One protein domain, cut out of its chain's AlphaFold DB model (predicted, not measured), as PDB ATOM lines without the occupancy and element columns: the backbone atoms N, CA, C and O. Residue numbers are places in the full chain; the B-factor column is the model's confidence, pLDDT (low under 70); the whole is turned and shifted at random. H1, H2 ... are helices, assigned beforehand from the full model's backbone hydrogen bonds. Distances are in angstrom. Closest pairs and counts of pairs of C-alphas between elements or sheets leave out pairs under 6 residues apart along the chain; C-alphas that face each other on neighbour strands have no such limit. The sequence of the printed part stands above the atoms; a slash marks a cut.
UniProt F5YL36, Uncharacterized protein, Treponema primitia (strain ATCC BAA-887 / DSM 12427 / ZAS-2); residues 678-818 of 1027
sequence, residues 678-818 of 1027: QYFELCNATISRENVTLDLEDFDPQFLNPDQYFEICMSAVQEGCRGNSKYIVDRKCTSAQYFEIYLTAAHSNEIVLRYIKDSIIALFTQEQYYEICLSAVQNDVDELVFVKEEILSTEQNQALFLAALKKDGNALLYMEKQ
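What this domain is: This is residues 678 to 818 of the 1027 residues of an uncharacterized protein of Treponema primitia (strain ATCC BAA-887 / DSM 12427 / ZAS-2) (UniProt F5YL36). Five helices, H1, H2, H3, H5 and H7, stand side by side in one long row and run the same way, while the short helices H4, H6 and H8 and the links between the long ones lie along one side of the row. The chain winds in successive turns as a small solenoid, one row of helices long, and at the H1 and H2 end residues 688 to 705 and 719 to 734, with no named element, make the second side. The printed part has 141 residues with eight named helices, H1 to H8 in chain order, and no named strand; its class is all helix. It is compact, with a radius of gyration of the C-alphas of 16.2 A, yet elongated, spanning 58 by 30 by 17 A.

How they stand to each other: The longest helix, H5, residues 766 to 779, touches H3, residues 735 to 747, at a shallow tilt of 20 degrees, the same way; their closest C-alphas, of Ala 746 and Ala 776, are 4.5 A apart. H3 touches H2, residues 706 to 718, at 9 degrees, the same way, closest at the C-alphas of Val 717 and Ala 745, 5.8 A. H2 touches H1, residues 678 to 687, at 15 degrees, the same way, closest at Ile 687 and Ala 716, C-alphas 6.2 A apart. H5 also touches H7, residues 794 to 805, at a shallow tilt of 11 degrees, the same way, with their closest C-alphas, of Val 777 and Ala 804, 6.0 A apart. H1 and H3, H2 and H5, and H3 and H7 are apart. H4, residues 758 to 761, is close to H3 but not clearly touching, the C-alphas of Tyr 738 and Ile 760 being 7.6 A apart. H6, residues 781 to 785, touches H5 with residues 773 to 777 of H5 alone, closest at the C-alphas of Val 777 and Glu 783, 5.4 A. H8, residues 809 to 814, touches H6, and touches H7 only at the corner, with the C-alphas of Leu 805 and Ala 811 5.3 A apart. Every O i to N i+4 pair is within hydrogen-bond range in H1, H2, H3, H5 and H7; H6 has 0 of 1 but 2 of 2 O i to N i+3 pairs, H8 has 0 of 2 but 3 of 3, and H4 is too short for an i+4 pair.

Where its parts are: H5 is 20.0 A long, from C-alpha 766 at (219.801, 260.831, 170.274). H2 and H3 each measure 18.4 A, H7 16.5 A and H1 14.5 A, beginning at C-alpha 678 (184.176, 277.742, 171.212). H8 ends at C-alpha 814 (225.258, 259.890, 190.757).

The domain as a whole: The C-alphas of Gln 678 and Gln 818, the two farthest apart, are 58.5 A apart. The printed part has no cut. The links H1 to H2, 18 residues, and H2 to H3, 16 residues, are long. Mean pLDDT of the printed part is 72.9; 48 residues are under 70, among them 687 to 702, 719 to 732 and 808 to 818.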
ATOM      1  N   GLN A 678     184.550 277.313 169.862       86.25
ATOM      2  CA  GLN A 678     184.176 277.742 171.212       86.25
ATOM      3  C   GLN A 678     184.991 277.037 172.304       86.25
ATOM      4  O   GLN A 678     185.384 277.669 173.280       86.25
ATOM      5  N   TYR A 679     185.279 275.739 172.150       83.88
ATOM      6  CA  TYR A 679     186.151 275.038 173.094       83.88
ATOM      7  C   TYR A 679     187.581 275.588 173.057       83.88
ATOM      8  O   TYR A 679     188.165 275.839 174.103       83.88
ATOM      9  N   PHE A 680     188.126 275.855 171.865       82.69
ATOM     10  CA  PHE A 680     189.448 276.469 171.721       82.69
ATOM     11  C   PHE A 680     189.516 277.893 172.308       82.69
ATOM     12  O   PHE A 680     190.510 278.246 172.937       82.69
ATOM     13  N   GLU A 681     188.457 278.698 172.172       84.19
ATOM     14  CA  GLU A 681     188.359 280.007 172.834       84.19
ATOM     15  C   GLU A 681     188.349 279.886 174.367       84.19
ATOM     16  O   GLU A 681     189.084 280.619 175.030       84.19
ATOM     17  N   LEU A 682     187.598 278.929 174.930       81.25
ATOM     18  CA  LEU A 682     187.605 278.638 176.372       81.25
ATOM     19  C   LEU A 682     189.003 278.221 176.857       81.25
ATOM     20  O   LEU A 682     189.477 278.746 177.861       81.25
ATOM     21  N   CYS A 683     189.681 277.343 176.114       77.38
ATOM     22  CA  CYS A 683     191.048 276.902 176.394       77.38
ATOM     23  C   CYS A 683     192.063 278.057 176.412       77.38
ATOM     24  O   CYS A 683     192.926 278.110 177.280       77.38
ATOM     25  N   ASN A 684     191.970 279.005 175.478       76.56
ATOM     26  CA  ASN A 684     192.872 280.160 175.470       76.56
ATOM     27  C   ASN A 684     192.542 281.156 176.596       76.56
ATOM     28  O   ASN A 684     193.447 281.760 177.169       76.56
ATOM     29  N   ALA A 685     191.259 281.302 176.947       76.06
ATOM     30  CA  ALA A 685     190.807 282.180 178.025       76.06
ATOM     31  C   ALA A 685     191.237 281.713 179.431       76.06
ATOM     32  O   ALA A 685     191.354 282.560 180.324       76.06
ATOM     33  N   THR A 686     191.465 280.406 179.630       71.94
ATOM     34  CA  THR A 686     192.036 279.854 180.872       71.94
ATOM     35  C   THR A 686     193.558 279.987 180.925       71.94
ATOM     36  O   THR A 686     194.084 280.315 181.984       71.94
ATOM     37  N   ILE A 687     194.267 279.797 179.802       68.25
ATOM     38  CA  ILE A 687     195.741 279.889 179.749       68.25
ATOM     39  C   ILE A 687     196.243 281.320 179.962       68.25
ATOM     40  O   ILE A 687     197.258 281.523 180.618       68.25
ATOM     41  N   SER A 688     195.538 282.330 179.441       63.16
ATOM     42  CA  SER A 688     195.998 283.727 179.436       63.16
ATOM     43  C   SER A 688     195.948 284.439 180.803       63.16
ATOM     44  O   SER A 688     195.739 285.656 180.842       63.16
ATOM     45  N   ARG A 689     196.017 283.711 181.926       64.06
ATOM     46  CA  ARG A 689     195.774 284.244 183.275       64.06
ATOM     47  C   ARG A 689     196.827 283.816 184.282       64.06
ATOM     48  O   ARG A 689     196.879 282.670 184.724       64.06
ATOM     49  N   GLU A 690     197.600 284.807 184.708       48.28
ATOM     50  CA  GLU A 690     198.537 284.706 185.820       48.28
ATOM     51  C   GLU A 690     197.833 284.131 187.071       48.28
ATOM     52  O   GLU A 690     196.857 284.710 187.548       48.28
ATOM     53  N   ASN A 691     198.386 283.039 187.623       46.28
ATOM     54  CA  ASN A 691     198.010 282.302 188.854       46.28
ATOM     55  C   ASN A 691     197.131 281.040 188.736       46.28
ATOM     56  O   ASN A 691     196.972 280.358 189.751       46.28
ATOM     57  N   VAL A 692     196.625 280.647 187.563       48.84
ATOM     58  CA  VAL A 692     195.929 279.349 187.451       48.84
ATOM     59  C   VAL A 692     196.942 278.204 187.346       48.84
ATOM     60  O   VAL A 692     197.755 278.159 186.425       48.84
ATOM     61  N   THR A 693     196.874 277.225 188.253       44.69
ATOM     62  CA  THR A 693     197.492 275.908 188.032       44.69
ATOM     63  C   THR A 693     196.690 275.171 186.965       44.69
ATOM     64  O   THR A 693     195.755 274.444 187.292       44.69
ATOM     65  N   LEU A 694     197.018 275.402 185.694       50.47
ATOM     66  CA  LEU A 694     196.442 274.643 184.589       50.47
ATOM     67  C   LEU A 694     196.897 273.187 184.690       50.47
ATOM     68  O   LEU A 694     198.088 272.917 184.560       50.47
ATOM     69  N   ASP A 695     195.957 272.268 184.909       52.41
ATOM     70  CA  ASP A 695     196.190 270.847 184.676       52.41
ATOM     71  C   ASP A 695     195.737 270.516 183.245       52.41
ATOM     72  O   ASP A 695     194.620 270.832 182.830       52.41
ATOM     73  N   LEU A 696     196.615 269.889 182.460       55.88
ATOM     74  CA  LEU A 696     196.275 269.435 181.110       55.88
ATOM     75  C   LEU A 696     195.286 268.248 181.120       55.88
ATOM     76  O   LEU A 696     194.808 267.875 180.050       55.88
ATOM     77  N   GLU A 697     194.950 267.675 182.287       52.09
ATOM     78  CA  GLU A 697     193.811 266.759 182.465       52.09
ATOM     79  C   GLU A 697     192.445 267.426 182.193       52.09
ATOM     80  O   GLU A 697     191.548 266.751 181.683       52.09
ATOM     81  N   ASP A 698     192.287 268.736 182.438       55.88
ATOM     82  CA  ASP A 698     191.016 269.465 182.240       55.88
ATOM     83  C   ASP A 698     190.662 269.686 180.751       55.88
ATOM     84  O   ASP A 698     189.537 270.056 180.396       55.88
ATOM     85  N   PHE A 699     191.627 269.466 179.855       66.88
ATOM     86  CA  PHE A 699     191.466 269.619 178.414       66.88
ATOM     87  C   PHE A 699     191.103 268.269 177.794       66.88
ATOM     88  O   PHE A 699     191.947 267.377 177.748       66.88
ATOM     89  N   ASP A 700     189.908 268.112 177.213       66.12
ATOM     90  CA  ASP A 700     189.616 266.938 176.382       66.12
ATOM     91  C   ASP A 700     190.357 267.087 175.040       66.12
ATOM     92  O   ASP A 700     189.933 267.858 174.164       66.12
ATOM     93  N   PRO A 701     191.453 266.332 174.811       62.38
ATOM     94  CA  PRO A 701     192.242 266.478 173.602       62.38
ATOM     95  C   PRO A 701     191.442 266.075 172.362       62.38
ATOM     96  O   PRO A 701     191.859 266.409 171.255       62.38
ATOM     97  N   GLN A 702     190.315 265.360 172.484       68.31
ATOM     98  CA  GLN A 702     189.486 264.965 171.344       68.31
ATOM     99  C   GLN A 702     188.862 266.170 170.637       68.31
ATOM    100  O   GLN A 702     188.785 266.148 169.408       68.31
ATOM    101  N   PHE A 703     188.507 267.225 171.378       72.00
ATOM    102  CA  PHE A 703     187.939 268.452 170.814       72.00
ATOM    103  C   PHE A 703     188.985 269.335 170.119       72.00
ATOM    104  O   PHE A 703     188.626 270.142 169.273       72.00
ATOM    105  N   LEU A 704     190.283 269.180 170.380       76.00
ATOM    106  CA  LEU A 704     191.318 270.028 169.774       76.00
ATOM    107  C   LEU A 704     191.926 269.384 168.520       76.00
ATOM    108  O   LEU A 704     192.184 268.177 168.485       76.00
ATOM    109  N   ASN A 705     192.177 270.163 167.467       80.69
ATOM    110  CA  ASN A 705     192.993 269.687 166.343       80.69
ATOM    111  C   ASN A 705     194.503 269.680 166.724       80.69
ATOM    112  O   ASN A 705     194.862 270.251 167.754       80.69
ATOM    113  N   PRO A 706     195.392 269.005 165.965       76.44
ATOM    114  CA  PRO A 706     196.827 268.929 166.279       76.44
ATOM    115  C   PRO A 706     197.530 270.272 166.509       76.44
ATOM    116  O   PRO A 706     198.357 270.370 167.413       76.44
ATOM    117  N   ASP A 707     197.189 271.292 165.720       81.25
ATOM    118  CA  ASP A 707     197.842 272.602 165.763       81.25
ATOM    119  C   ASP A 707     197.316 273.433 166.943       81.25
ATOM    120  O   ASP A 707     198.104 273.992 167.699       81.25
ATOM    121  N   GLN A 708     196.000 273.399 167.191       81.75
ATOM    122  CA  GLN A 708     195.373 273.986 168.385       81.75
ATOM    123  C   GLN A 708     195.909 273.365 169.681       81.75
ATOM    124  O   GLN A 708     196.161 274.069 170.655       81.75
ATOM    125  N   TYR A 709     196.081 272.038 169.704       78.38
ATOM    126  CA  TYR A 709     196.645 271.338 170.859       78.38
ATOM    127  C   TYR A 709     198.118 271.714 171.078       78.38
ATOM    128  O   TYR A 709     198.541 271.869 172.221       78.38
ATOM    129  N   PHE A 710     198.886 271.917 169.999       80.81
ATOM    130  CA  PHE A 710     200.262 272.407 170.078       80.81
ATOM    131  C   PHE A 710     200.342 273.841 170.625       80.81
ATOM    132  O   PHE A 710     201.122 274.068 171.547       80.81
ATOM    133  N   GLU A 711     199.525 274.777 170.125       82.19
ATOM    134  CA  GLU A 711     199.468 276.154 170.647       82.19
ATOM    135  C   GLU A 711     199.142 276.170 172.147       82.19
ATOM    136  O   GLU A 711     199.874 276.779 172.923       82.19
ATOM    137  N   ILE A 712     198.130 275.406 172.576       77.31
ATOM    138  CA  ILE A 712     197.757 275.259 173.992       77.31
ATOM    139  C   ILE A 712     198.919 274.719 174.840       77.31
ATOM    140  O   ILE A 712     199.238 275.298 175.880       77.31
ATOM    141  N   CYS A 713     199.594 273.651 174.395       75.44
ATOM    142  CA  CYS A 713     200.740 273.090 175.120       75.44
ATOM    143  C   CYS A 713     201.904 274.086 175.226       75.44
ATOM    144  O   CYS A 713     202.516 274.205 176.285       75.44
ATOM    145  N   MET A 714     202.211 274.803 174.140       77.19
ATOM    146  CA  MET A 714     203.301 275.780 174.109       77.19
ATOM    147  C   MET A 714     203.020 276.982 175.010       77.19
ATOM    148  O   MET A 714     203.898 277.375 175.777       77.19
ATOM    149  N   SER A 715     201.806 277.536 174.968       75.75
ATOM    150  CA  SER A 715     201.416 278.654 175.830       75.75
ATOM    151  C   SER A 715     201.431 278.258 177.311       75.75
ATOM    152  O   SER A 715     202.007 278.977 178.122       75.75
ATOM    153  N   ALA A 716     200.912 277.076 177.666       71.94
ATOM    154  CA  ALA A 716     200.930 276.587 179.049       71.94
ATOM    155  C   ALA A 716     202.357 276.390 179.611       71.94
ATOM    156  O   ALA A 716     202.595 276.611 180.798       71.94
ATOM    157  N   VAL A 717     203.321 275.996 178.769       72.19
ATOM    158  CA  VAL A 717     204.740 275.879 179.155       72.19
ATOM    159  C   VAL A 717     205.405 277.255 179.292       72.19
ATOM    160  O   VAL A 717     206.193 277.464 180.210       72.19
ATOM    161  N   GLN A 718     205.087 278.210 178.412       72.88
ATOM    162  CA  GLN A 718     205.671 279.558 178.444       72.88
ATOM    163  C   GLN A 718     205.209 280.388 179.653       72.88
ATOM    164  O   GLN A 718     206.022 281.107 180.228       72.88
ATOM    165  N   GLU A 719     203.953 280.236 180.081       68.69
ATOM    166  CA  GLU A 719     203.385 280.920 181.257       68.69
ATOM    167  C   GLU A 719     203.796 280.276 182.606       68.69
ATOM    168  O   GLU A 719     203.298 280.650 183.667       68.69
ATOM    169  N   GLY A 720     204.711 279.295 182.608       58.69
ATOM    170  CA  GLY A 720     205.295 278.730 183.836       58.69
ATOM    171  C   GLY A 720     204.337 277.886 184.689       58.69
ATOM    172  O   GLY A 720     204.536 277.746 185.902       58.69
ATOM    173  N   CYS A 721     203.292 277.326 184.079       55.34
ATOM    174  CA  CYS A 721     202.306 276.494 184.766       55.34
ATOM    175  C   CYS A 721     202.941 275.175 185.251       55.34
ATOM    176  O   CYS A 721     203.545 274.436 184.475       55.34
ATOM    177  N   ARG A 722     202.829 274.884 186.554       44.44
ATOM    178  CA  ARG A 722     203.573 273.799 187.220       44.44
ATOM    179  C   ARG A 722     202.972 272.407 186.967       44.44
ATOM    180  O   ARG A 722     201.941 272.093 187.553       44.44
ATOM    181  N   GLY A 723     203.699 271.525 186.272       48.00
ATOM    182  CA  GLY A 723     203.448 270.071 186.252       48.00
ATOM    183  C   GLY A 723     202.977 269.491 184.911       48.00
ATOM    184  O   GLY A 723     202.585 268.324 184.845       48.00
ATOM    185  N   ASN A 724     203.041 270.275 183.840       52.94
ATOM    186  CA  ASN A 724     202.429 270.012 182.541       52.94
ATOM    187  C   ASN A 724     203.089 268.878 181.749       52.94
ATOM    188  O   ASN A 724     202.403 268.124 181.048       52.94
ATOM    189  N   SER A 725     204.400 268.678 181.894       52.09
ATOM    190  CA  SER A 725     205.121 267.593 181.209       52.09
ATOM    191  C   SER A 725     204.608 266.174 181.533       52.09
ATOM    192  O   SER A 725     204.827 265.263 180.727       52.09
ATOM    193  N   LYS A 726     203.864 265.979 182.643       49.75
ATOM    194  CA  LYS A 726     203.178 264.719 183.036       49.75
ATOM    195  C   LYS A 726     202.068 264.308 182.064       49.75
ATOM    196  O   LYS A 726     201.825 263.111 181.855       49.75
ATOM    197  N   TYR A 727     201.411 265.283 181.447       51.44
ATOM    198  CA  TYR A 727     200.073 265.101 180.886       51.44
ATOM    199  C   TYR A 727     199.982 265.278 179.375       51.44
ATOM    200  O   TYR A 727     198.972 264.893 178.793       51.44
ATOM    201  N   ILE A 728     201.058 265.726 178.720       61.84
ATOM    202  CA  ILE A 728     201.162 265.763 177.253       61.84
ATOM    203  C   ILE A 728     200.708 264.413 176.666       61.84
ATOM    204  O   ILE A 728     201.227 263.334 177.003       61.84
ATOM    205  N   VAL A 729     199.661 264.467 175.840       58.50
ATOM    206  CA  VAL A 729     198.940 263.290 175.352       58.50
ATOM    207  C   VAL A 729     199.631 262.759 174.107       58.50
ATOM    208  O   VAL A 729     199.579 263.347 173.027       58.50
ATOM    209  N   ASP A 730     200.246 261.593 174.270       55.62
ATOM    210  CA  ASP A 730     200.911 260.835 173.218       55.62
ATOM    211  C   ASP A 730     199.915 260.430 172.113       55.62
ATOM    212  O   ASP A 730     199.242 259.404 172.244       55.62
ATOM    213  N   ARG A 731     199.789 261.288 171.077       57.59
ATOM    214  CA  ARG A 731     199.362 261.033 169.667       57.59
ATOM    215  C   ARG A 731     198.869 262.266 168.885       57.59
ATOM    216  O   ARG A 731     198.537 262.105 167.712       57.59
ATOM    217  N   LYS A 732     198.778 263.464 169.480       68.56
ATOM    218  CA  LYS A 732     198.229 264.655 168.786       68.56
ATOM    219  C   LYS A 732     199.273 265.473 168.016       68.56
ATOM    220  O   LYS A 732     198.989 265.846 166.883       68.56
ATOM    221  N   CYS A 733     200.460 265.709 168.576       75.31
ATOM    222  CA  CYS A 733     201.513 266.501 167.927       75.31
ATOM    223  C   CYS A 733     202.456 265.662 167.044       75.31
ATOM    224  O   CYS A 733     202.549 264.438 167.166       75.31
ATOM    225  N   THR A 734     203.197 266.342 166.166       83.00
ATOM    226  CA  THR A 734     204.348 265.781 165.435       83.00
ATOM    227  C   THR A 734     205.590 265.665 166.332       83.00
ATOM    228  O   THR A 734     205.682 266.317 167.370       83.00
ATOM    229  N   SER A 735     206.594 264.873 165.929       82.88
ATOM    230  CA  SER A 735     207.854 264.736 166.686       82.88
ATOM    231  C   SER A 735     208.615 266.058 166.847       82.88
ATOM    232  O   SER A 735     209.203 266.293 167.898       82.88
ATOM    233  N   ALA A 736     208.561 266.941 165.845       85.50
ATOM    234  CA  ALA A 736     209.147 268.281 165.914       85.50
ATOM    235  C   ALA A 736     208.433 269.170 166.947       85.50
ATOM    236  O   ALA A 736     209.092 269.799 167.768       85.50
ATOM    237  N   GLN A 737     207.097 269.153 166.959       84.69
ATOM    238  CA  GLN A 737     206.287 269.880 167.942       84.69
ATOM    239  C   GLN A 737     206.523 269.371 169.374       84.69
ATOM    240  O   GLN A 737     206.698 270.179 170.280       84.69
ATOM    241  N   TYR A 738     206.604 268.050 169.598       84.44
ATOM    242  CA  TYR A 738     206.978 267.531 170.921       84.44
ATOM    243  C   TYR A 738     208.385 267.975 171.333       84.44
ATOM    244  O   TYR A 738     208.582 268.337 172.488       84.44
ATOM    245  N   PHE A 739     209.357 267.966 170.416       86.81
ATOM    246  CA  PHE A 739     210.720 268.405 170.721       86.81
ATOM    247  C   PHE A 739     210.744 269.871 171.176       86.81
ATOM    248  O   PHE A 739     211.372 270.182 172.182       86.81
ATOM    249  N   GLU A 740     209.998 270.746 170.498       87.12
ATOM    250  CA  GLU A 740     209.878 272.162 170.860       87.12
ATOM    251  C   GLU A 740     209.198 272.363 172.224       87.12
ATOM    252  O   GLU A 740     209.723 273.107 173.055       87.12
ATOM    253  N   ILE A 741     208.110 271.637 172.517       82.62
ATOM    254  CA  ILE A 741     207.446 271.679 173.834       82.62
ATOM    255  C   ILE A 741     208.422 271.252 174.938       82.62
ATOM    256  O   ILE A 741     208.638 271.985 175.903       82.62
ATOM    257  N   TYR A 742     209.040 270.077 174.794       83.88
ATOM    258  CA  TYR A 742     209.879 269.486 175.837       83.88
ATOM    259  C   TYR A 742     211.209 270.227 176.039       83.88
ATOM    260  O   TYR A 742     211.673 270.334 177.173       83.88
ATOM    261  N   LEU A 743     211.795 270.806 174.986       86.75
ATOM    262  CA  LEU A 743     212.961 271.688 175.106       86.75
ATOM    263  C   LEU A 743     212.597 273.025 175.775       86.75
ATOM    264  O   LEU A 743     213.377 273.542 176.572       86.75
ATOM    265  N   THR A 744     211.419 273.589 175.492       83.50
ATOM    266  CA  THR A 744     210.955 274.829 176.148       83.50
ATOM    267  C   THR A 744     210.663 274.600 177.633       83.50
ATOM    268  O   THR A 744     211.070 275.402 178.475       83.50
ATOM    269  N   ALA A 745     210.051 273.463 177.971       79.00
ATOM    270  CA  ALA A 745     209.820 273.045 179.351       79.00
ATOM    271  C   ALA A 745     211.147 272.859 180.112       79.00
ATOM    272  O   ALA A 745     211.313 273.358 181.224       79.00
ATOM    273  N   ALA A 746     212.145 272.236 179.473       81.81
ATOM    274  CA  ALA A 746     213.462 272.033 180.074       81.81
ATOM    275  C   ALA A 746     214.185 273.363 180.366       81.81
ATOM    276  O   ALA A 746     214.989 273.435 181.292       81.81
ATOM    277  N   HIS A 747     213.879 274.435 179.623       81.44
ATOM    278  CA  HIS A 747     214.413 275.781 179.858       81.44
ATOM    279  C   HIS A 747     213.673 276.599 180.937       81.44
ATOM    280  O   HIS A 747     214.234 277.589 181.406       81.44
ATOM    281  N   SER A 748     212.461 276.217 181.350       71.06
ATOM    282  CA  SER A 748     211.563 277.037 182.189       71.06
ATOM    283  C   SER A 748     211.490 276.609 183.668       71.06
ATOM    284  O   SER A 748     210.573 277.007 184.383       71.06
ATOM    285  N   ASN A 749     212.492 275.864 184.159       63.56
ATOM    286  CA  ASN A 749     212.552 275.291 185.518       63.56
ATOM    287  C   ASN A 749     211.386 274.330 185.850       63.56
ATOM    288  O   ASN A 749     210.871 274.334 186.970       63.56
ATOM    289  N   GLU A 750     210.986 273.484 184.896       64.31
ATOM    290  CA  GLU A 750     210.066 272.363 185.135       64.31
ATOM    291  C   GLU A 750     210.826 271.020 185.237       64.31
ATOM    292  O   GLU A 750     211.890 270.874 184.644       64.31
ATOM    293  N   ILE A 751     210.287 270.033 185.972       68.75
ATOM    294  CA  ILE A 751     210.892 268.696 186.165       68.75
ATOM    295  C   ILE A 751     210.563 267.776 184.971       68.75
ATOM    296  O   ILE A 751     209.713 266.889 185.056       68.75
ATOM    297  N   VAL A 752     211.204 267.995 183.831       76.50
ATOM    298  CA  VAL A 752     210.786 267.463 182.530       76.50
ATOM    299  C   VAL A 752     211.135 265.992 182.303       76.50
ATOM    300  O   VAL A 752     210.271 265.209 181.882       76.50
ATOM    301  N   LEU A 753     212.382 265.577 182.556       78.44
ATOM    302  CA  LEU A 753     212.850 264.220 182.215       78.44
ATOM    303  C   LEU A 753     212.142 263.144 183.039       78.44
ATOM    304  O   LEU A 753     212.061 261.980 182.646       78.44
ATOM    305  N   ARG A 754     211.603 263.544 184.187       73.19
ATOM    306  CA  ARG A 754     210.817 262.701 185.078       73.19
ATOM    307  C   ARG A 754     209.483 262.241 184.489       73.19
ATOM    308  O   ARG A 754     208.991 261.169 184.856       73.19
ATOM    309  N   TYR A 755     208.871 263.075 183.655       71.62
ATOM    310  CA  TYR A 755     207.481 262.931 183.229       71.62
ATOM    311  C   TYR A 755     207.321 262.578 181.747       71.62
ATOM    312  O   TYR A 755     206.281 262.048 181.347       71.62
ATOM    313  N   ILE A 756     208.358 262.815 180.943       78.25
ATOM    314  CA  ILE A 756     208.382 262.477 179.523       78.25
ATOM    315  C   ILE A 756     208.212 260.962 179.295       78.25
ATOM    316  O   ILE A 756     208.947 260.128 179.824       78.25
ATOM    317  N   LYS A 757     207.189 260.592 178.518       78.12
ATOM    318  CA  LYS A 757     206.791 259.189 178.304       78.12
ATOM    319  C   LYS A 757     207.762 258.481 177.361       78.12
ATOM    320  O   LYS A 757     208.168 259.046 176.350       78.12
ATOM    321  N   ASP A 758     208.050 257.207 177.624       80.62
ATOM    322  CA  ASP A 758     208.896 256.335 176.789       80.62
ATOM    323  C   ASP A 758     208.536 256.364 175.298       80.62
ATOM    324  O   ASP A 758     209.421 256.383 174.444       80.62
ATOM    325  N   SER A 759     207.239 256.406 174.987       80.56
ATOM    326  CA  SER A 759     206.727 256.497 173.621       80.56
ATOM    327  C   SER A 759     207.027 257.832 172.941       80.56
ATOM    328  O   SER A 759     207.235 257.841 171.731       80.56
ATOM    329  N   ILE A 760     207.117 258.929 173.701       80.06
ATOM    330  CA  ILE A 760     207.517 260.252 173.209       80.06
ATOM    331  C   ILE A 760     209.041 260.320 173.053       80.06
ATOM    332  O   ILE A 760     209.516 260.791 172.026       80.06
ATOM    333  N   ILE A 761     209.816 259.782 174.007       83.69
ATOM    334  CA  ILE A 761     211.286 259.701 173.887       83.69
ATOM    335  C   ILE A 761     211.683 258.950 172.604       83.69
ATOM    336  O   ILE A 761     212.602 259.363 171.903       83.69
ATOM    337  N   ALA A 762     210.949 257.888 172.252       84.69
ATOM    338  CA  ALA A 762     211.156 257.122 171.022       84.69
ATOM    339  C   ALA A 762     210.886 257.902 169.713       84.69
ATOM    340  O   ALA A 762     211.189 257.387 168.635       84.69
ATOM    341  N   LEU A 763     210.326 259.119 169.777       85.56
ATOM    342  CA  LEU A 763     210.138 260.012 168.625       85.56
ATOM    343  C   LEU A 763     211.355 260.911 168.350       85.56
ATOM    344  O   LEU A 763     211.410 261.525 167.283       85.56
ATOM    345  N   PHE A 764     212.298 261.015 169.290       88.56
ATOM    346  CA  PHE A 764     213.459 261.899 169.191       88.56
ATOM    347  C   PHE A 764     214.696 261.189 168.646       88.56
ATOM    348  O   PHE A 764     214.898 259.988 168.835       88.56
ATOM    349  N   THR A 765     215.579 261.957 168.008       91.25
ATOM    350  CA  THR A 765     216.958 261.508 167.795       91.25
ATOM    351  C   THR A 765     217.739 261.519 169.113       91.25
ATOM    352  O   THR A 765     217.384 262.208 170.071       91.25
ATOM    353  N   GLN A 766     218.858 260.793 169.151       91.38
ATOM    354  CA  GLN A 766     219.801 260.831 170.274       91.38
ATOM    355  C   GLN A 766     220.317 262.255 170.565       91.38
ATOM    356  O   GLN A 766     220.527 262.603 171.722       91.38
ATOM    357  N   GLU A 767     220.501 263.086 169.534       92.12
ATOM    358  CA  GLU A 767     220.907 264.492 169.679       92.12
ATOM    359  C   GLU A 767     219.790 265.334 170.310       92.12
ATOM    360  O   GLU A 767     220.035 266.038 171.284       92.12
ATOM    361  N   GLN A 768     218.547 265.183 169.843       92.00
ATOM    362  CA  GLN A 768     217.386 265.873 170.413       92.00
ATOM    363  C   GLN A 768     217.141 265.492 171.881       92.00
ATOM    364  O   GLN A 768     216.910 266.361 172.719       92.00
ATOM    365  N   TYR A 769     217.230 264.203 172.221       92.12
ATOM    366  CA  TYR A 769     217.100 263.766 173.612       92.12
ATOM    367  C   TYR A 769     218.246 264.299 174.486       92.12
ATOM    368  O   TYR A 769     218.007 264.713 175.620       92.12
ATOM    369  N   TYR A 770     219.474 264.353 173.954       92.94
ATOM    370  CA  TYR A 770     220.620 264.947 174.643       92.94
ATOM    371  C   TYR A 770     220.435 266.446 174.918       92.94
ATOM    372  O   TYR A 770     220.738 266.882 176.025       92.94
ATOM    373  N   GLU A 771     219.917 267.222 173.962       93.25
ATOM    374  CA  GLU A 771     219.647 268.656 174.152       93.25
ATOM    375  C   GLU A 771     218.610 268.903 175.256       93.25
ATOM    376  O   GLU A 771     218.871 269.697 176.158       93.25
ATOM    377  N   ILE A 772     217.495 268.158 175.260       89.44
ATOM    378  CA  ILE A 772     216.494 268.229 176.341       89.44
ATOM    379  C   ILE A 772     217.140 267.870 177.690       89.44
ATOM    380  O   ILE A 772     216.957 268.593 178.668       89.44
ATOM    381  N   CYS A 773     217.932 266.790 177.748       89.38
ATOM    382  CA  CYS A 773     218.615 266.381 178.977       89.38
ATOM    383  C   CYS A 773     219.597 267.442 179.485       89.38
ATOM    384  O   CYS A 773     219.650 267.699 180.685       89.38
ATOM    385  N   LEU A 774     220.369 268.058 178.587       89.19
ATOM    386  CA  LEU A 774     221.361 269.070 178.933       89.19
ATOM    387  C   LEU A 774     220.706 270.335 179.488       89.19
ATOM    388  O   LEU A 774     221.151 270.823 180.526       89.19
ATOM    389  N   SER A 775     219.645 270.827 178.843       88.12
ATOM    390  CA  SER A 775     218.874 271.979 179.324       88.12
ATOM    391  C   SER A 775     218.233 271.699 180.686       88.12
ATOM    392  O   SER A 775     218.380 272.504 181.602       88.12
ATOM    393  N   ALA A 776     217.612 270.525 180.849       86.38
ATOM    394  CA  ALA A 776     216.986 270.102 182.100       86.38
ATOM    395  C   ALA A 776     218.002 270.033 183.254       86.38
ATOM    396  O   ALA A 776     217.828 270.705 184.264       86.38
ATOM    397  N   VAL A 777     219.124 269.324 183.074       83.88
ATOM    398  CA  VAL A 777     220.177 269.181 184.101       83.88
ATOM    399  C   VAL A 777     220.860 270.517 184.441       83.88
ATOM    400  O   VAL A 777     221.276 270.753 185.579       83.88
ATOM    401  N   GLN A 778     220.956 271.437 183.476       83.81
ATOM    402  CA  GLN A 778     221.429 272.802 183.730       83.81
ATOM    403  C   GLN A 778     220.418 273.644 184.533       83.81
ATOM    404  O   GLN A 778     220.843 274.556 185.245       83.81
ATOM    405  N   ASN A 779     219.127 273.298 184.538       82.44
ATOM    406  CA  ASN A 779     218.063 273.993 185.277       82.44
ATOM    407  C   ASN A 779     217.657 273.335 186.609       82.44
ATOM    408  O   ASN A 779     217.488 274.057 187.593       82.44
ATOM    409  N   ASP A 780     217.771 272.015 186.746       79.12
ATOM    410  CA  ASP A 780     217.742 271.286 188.023       79.12
ATOM    411  C   ASP A 780     218.710 270.086 187.979       79.12
ATOM    412  O   ASP A 780     218.702 269.303 187.038       79.12
ATOM    413  N   VAL A 781     219.574 269.940 188.987       70.19
ATOM    414  CA  VAL A 781     220.581 268.862 189.023       70.19
ATOM    415  C   VAL A 781     219.947 267.500 189.329       70.19
ATOM    416  O   VAL A 781     220.450 266.480 188.849       70.19
ATOM    417  N   ASP A 782     218.811 267.465 190.035       70.25
ATOM    418  CA  ASP A 782     218.111 266.217 190.370       70.25
ATOM    419  C   ASP A 782     217.473 265.539 189.135       70.25
ATOM    420  O   ASP A 782     217.227 264.326 189.140       70.25
ATOM    421  N   GLU A 783     217.292 266.273 188.025       77.38
ATOM    422  CA  GLU A 783     216.868 265.733 186.718       77.38
ATOM    423  C   GLU A 783     217.814 264.633 186.202       77.38
ATOM    424  O   GLU A 783     217.382 263.714 185.497       77.38
ATOM    425  N   LEU A 784     219.091 264.657 186.608       77.06
ATOM    426  CA  LEU A 784     220.109 263.679 186.212       77.06
ATOM    427  C   LEU A 784     219.702 262.225 186.544       77.06
ATOM    428  O   LEU A 784     220.073 261.299 185.827       77.06
ATOM    429  N   VAL A 785     218.877 262.009 187.577       68.00
ATOM    430  CA  VAL A 785     218.352 260.683 187.981       68.00
ATOM    431  C   VAL A 785     217.367 260.088 186.960       68.00
ATOM    432  O   VAL A 785     217.171 258.861 186.883       68.00
ATOM    433  N   PHE A 786     216.714 260.947 186.177       76.19
ATOM    434  CA  PHE A 786     215.687 260.570 185.208       76.19
ATOM    435  C   PHE A 786     216.235 260.395 183.784       76.19
ATOM    436  O   PHE A 786     215.554 259.797 182.951       76.19
ATOM    437  N   VAL A 787     217.485 260.800 183.535       82.69
ATOM    438  CA  VAL A 787     218.203 260.566 182.273       82.69
ATOM    439  C   VAL A 787     218.270 259.069 181.951       82.69
ATOM    440  O   VAL A 787     218.649 258.240 182.782       82.69
ATOM    441  N   LYS A 788     217.926 258.717 180.710       82.38
ATOM    442  CA  LYS A 788     218.113 257.372 180.157       82.38
ATOM    443  C   LYS A 788     219.488 257.264 179.522       82.38
ATOM    444  O   LYS A 788     219.655 257.448 178.316       82.38
ATOM    445  N   GLU A 789     220.472 256.967 180.362       79.50
ATOM    446  CA  GLU A 789     221.879 256.829 179.974       79.50
ATOM    447  C   GLU A 789     222.081 255.830 178.823       79.50
ATOM    448  O   GLU A 789     222.986 256.025 178.016       79.50
ATOM    449  N   GLU A 790     221.215 254.810 178.692       81.00
ATOM    450  CA  GLU A 790     221.236 253.847 177.580       81.00
ATOM    451  C   GLU A 790     220.937 254.434 176.184       81.00
ATOM    452  O   GLU A 790     221.233 253.781 175.183       81.00
ATOM    453  N   ILE A 791     220.356 255.638 176.099       85.88
ATOM    454  CA  ILE A 791     220.065 256.334 174.831       85.88
ATOM    455  C   ILE A 791     221.259 257.193 174.386       85.88
ATOM    456  O   ILE A 791     221.453 257.425 173.193       85.88
ATOM    457  N   LEU A 792     222.058 257.673 175.340       85.56
ATOM    458  CA  LEU A 792     223.136 258.634 175.119       85.56
ATOM    459  C   LEU A 792     224.489 257.944 174.899       85.56
ATOM    460  O   LEU A 792     224.737 256.829 175.361       85.56
ATOM    461  N   SER A 793     225.415 258.621 174.215       84.75
ATOM    462  CA  SER A 793     226.791 258.129 174.106       84.75
ATOM    463  C   SER A 793     227.526 258.264 175.445       84.75
ATOM    464  O   SER A 793     227.181 259.095 176.285       84.75
ATOM    465  N   THR A 794     228.598 257.491 175.645       74.44
ATOM    466  CA  THR A 794     229.470 257.628 176.827       74.44
ATOM    467  C   THR A 794     229.986 259.063 176.997       74.44
ATOM    468  O   THR A 794     230.054 259.567 178.114       74.44
ATOM    469  N   GLU A 795     230.308 259.729 175.886       76.75
ATOM    470  CA  GLU A 795     230.805 261.108 175.846       76.75
ATOM    471  C   GLU A 795     229.708 262.114 176.230       76.75
ATOM    472  O   GLU A 795     229.964 263.030 177.007       76.75
ATOM    473  N   GLN A 796     228.475 261.909 175.753       81.75
ATOM    474  CA  GLN A 796     227.306 262.715 176.120       81.75
ATOM    475  C   GLN A 796     226.943 262.549 177.599       81.75
ATOM    476  O   GLN A 796     226.776 263.545 178.297       81.75
ATOM    477  N   ASN A 797     226.888 261.312 178.103       77.19
ATOM    478  CA  ASN A 797     226.657 261.031 179.523       77.19
ATOM    479  C   ASN A 797     227.732 261.691 180.408       77.19
ATOM    480  O   ASN A 797     227.412 262.313 181.420       77.19
ATOM    481  N   GLN A 798     229.008 261.629 180.005       72.75
ATOM    482  CA  GLN A 798     230.101 262.291 180.721       72.75
ATOM    483  C   GLN A 798     229.992 263.824 180.670       72.75
ATOM    484  O   GLN A 798     230.191 264.482 181.690       72.75
ATOM    485  N   ALA A 799     229.654 264.408 179.516       79.69
ATOM    486  CA  ALA A 799     229.466 265.851 179.373       79.69
ATOM    487  C   ALA A 799     228.281 266.373 180.206       79.69
ATOM    488  O   ALA A 799     228.402 267.412 180.856       79.69
ATOM    489  N   LEU A 800     227.175 265.625 180.241       81.94
ATOM    490  CA  LEU A 800     225.988 265.923 181.041       81.94
ATOM    491  C   LEU A 800     226.292 265.884 182.546       81.94
ATOM    492  O   LEU A 800     225.961 266.815 183.276       81.94
ATOM    493  N   PHE A 801     227.011 264.853 182.993       73.62
ATOM    494  CA  PHE A 801     227.483 264.722 184.372       73.62
ATOM    495  C   PHE A 801     228.424 265.872 184.783       73.62
ATOM    496  O   PHE A 801     228.290 266.442 185.865       73.62
ATOM    497  N   LEU A 802     229.339 266.283 183.897       69.50
ATOM    498  CA  LEU A 802     230.208 267.444 184.124       69.50
ATOM    499  C   LEU A 802     229.441 268.778 184.126       69.50
ATOM    500  O   LEU A 802     229.869 269.717 184.798       69.50
ATOM    501  N   ALA A 803     228.327 268.888 183.395       76.25
ATOM    502  CA  ALA A 803     227.443 270.052 183.460       76.25
ATOM    503  C   ALA A 803     226.696 270.117 184.805       76.25
ATOM    504  O   ALA A 803     226.670 271.182 185.418       76.25
ATOM    505  N   ALA A 804     226.189 268.980 185.295       73.12
ATOM    506  CA  ALA A 804     225.564 268.860 186.615       73.12
ATOM    507  C   ALA A 804     226.521 269.283 187.746       73.12
ATOM    508  O   ALA A 804     226.198 270.149 188.555       73.12
ATOM    509  N   LEU A 805     227.744 268.740 187.746       67.31
ATOM    510  CA  LEU A 805     228.771 269.017 188.760       67.31
ATOM    511  C   LEU A 805     229.250 270.469 188.805       67.31
ATOM    512  O   LEU A 805     229.611 270.965 189.868       67.31
ATOM    513  N   LYS A 806     229.272 271.160 187.659       66.25
ATOM    514  CA  LYS A 806     229.591 272.596 187.607       66.25
ATOM    515  C   LYS A 806     228.533 273.463 188.285       66.25
ATOM    516  O   LYS A 806     228.819 274.623 188.574       66.25
ATOM    517  N   LYS A 807     227.331 272.924 188.486       70.25
ATOM    518  CA  LYS A 807     226.196 273.616 189.085       70.25
ATOM    519  C   LYS A 807     225.992 273.238 190.552       70.25
ATOM    520  O   LYS A 807     225.836 274.139 191.368       70.25
ATOM    521  N   ASP A 808     226.019 271.948 190.884       61.47
ATOM    522  CA  ASP A 808     225.965 271.465 192.268       61.47
ATOM    523  C   ASP A 808     226.920 270.275 192.477       61.47
ATOM    524  O   ASP A 808     226.896 269.284 191.743       61.47
ATOM    525  N   GLY A 809     227.737 270.354 193.530       53.66
ATOM    526  CA  GLY A 809     228.618 269.273 193.970       53.66
ATOM    527  C   GLY A 809     227.867 268.016 194.427       53.66
ATOM    528  O   GLY A 809     228.432 266.925 194.362       53.66
ATOM    529  N   ASN A 810     226.585 268.123 194.799       53.84
ATOM    530  CA  ASN A 810     225.735 266.965 195.105       53.84
ATOM    531  C   ASN A 810     225.594 265.993 193.919       53.84
ATOM    532  O   ASN A 810     225.357 264.802 194.137       53.84
ATOM    533  N   ALA A 811     225.844 266.441 192.679       58.41
ATOM    534  CA  ALA A 811     225.868 265.564 191.509       58.41
ATOM    535  C   ALA A 811     226.875 264.396 191.638       58.41
ATOM    536  O   ALA A 811     226.691 263.359 190.999       58.41
ATOM    537  N   LEU A 812     227.892 264.504 192.511       56.84
ATOM    538  CA  LEU A 812     228.826 263.415 192.844       56.84
ATOM    539  C   LEU A 812     228.124 262.124 193.301       56.84
ATOM    540  O   LEU A 812     228.653 261.034 193.078       56.84
ATOM    541  N   LEU A 813     226.925 262.221 193.892       50.72
ATOM    542  CA  LEU A 813     226.126 261.070 194.334       50.72
ATOM    543  C   LEU A 813     225.706 260.135 193.185       50.72
ATOM    544  O   LEU A 813     225.390 258.971 193.432       50.72
ATOM    545  N   TYR A 814     225.723 260.619 191.941       54.06
ATOM    546  CA  TYR A 814     225.258 259.890 190.757       54.06
ATOM    547  C   TYR A 814     226.396 259.263 189.923       54.06
ATOM    548  O   TYR A 814     226.151 258.670 188.872       54.06
ATOM    549  N   MET A 815     227.649 259.350 190.390       54.53
ATOM    550  CA  MET A 815     228.840 258.898 189.660       54.53
ATOM    551  C   MET A 815     229.044 257.368 189.702       54.53
ATOM    552  O   MET A 815     229.456 256.815 190.719       54.53
ATOM    553  N   GLU A 816     228.855 256.663 188.579       49.28
ATOM    554  CA  GLU A 816     229.015 255.192 188.548       49.28
ATOM    555  C   GLU A 816     230.467 254.680 188.602       49.28
ATOM    556  O   GLU A 816     230.710 253.536 188.997       49.28
ATOM    557  N   LYS A 817     231.446 255.479 188.157       51.69
ATOM    558  CA  LYS A 817     232.862 255.077 188.084       51.69
ATOM    559  C   LYS A 817     233.783 256.201 188.531       51.69
ATOM    560  O   LYS A 817     234.055 257.125 187.774       51.69
ATOM    561  N   GLN A 818     234.331 256.057 189.730       54.06
ATOM    562  CA  GLN A 818     235.432 256.881 190.213       54.06
ATOM    563  C   GLN A 818     236.739 256.461 189.517       54.06
ATOM    564  O   GLN A 818     237.175 255.321 189.680       54.06
TER     565      GLN A 818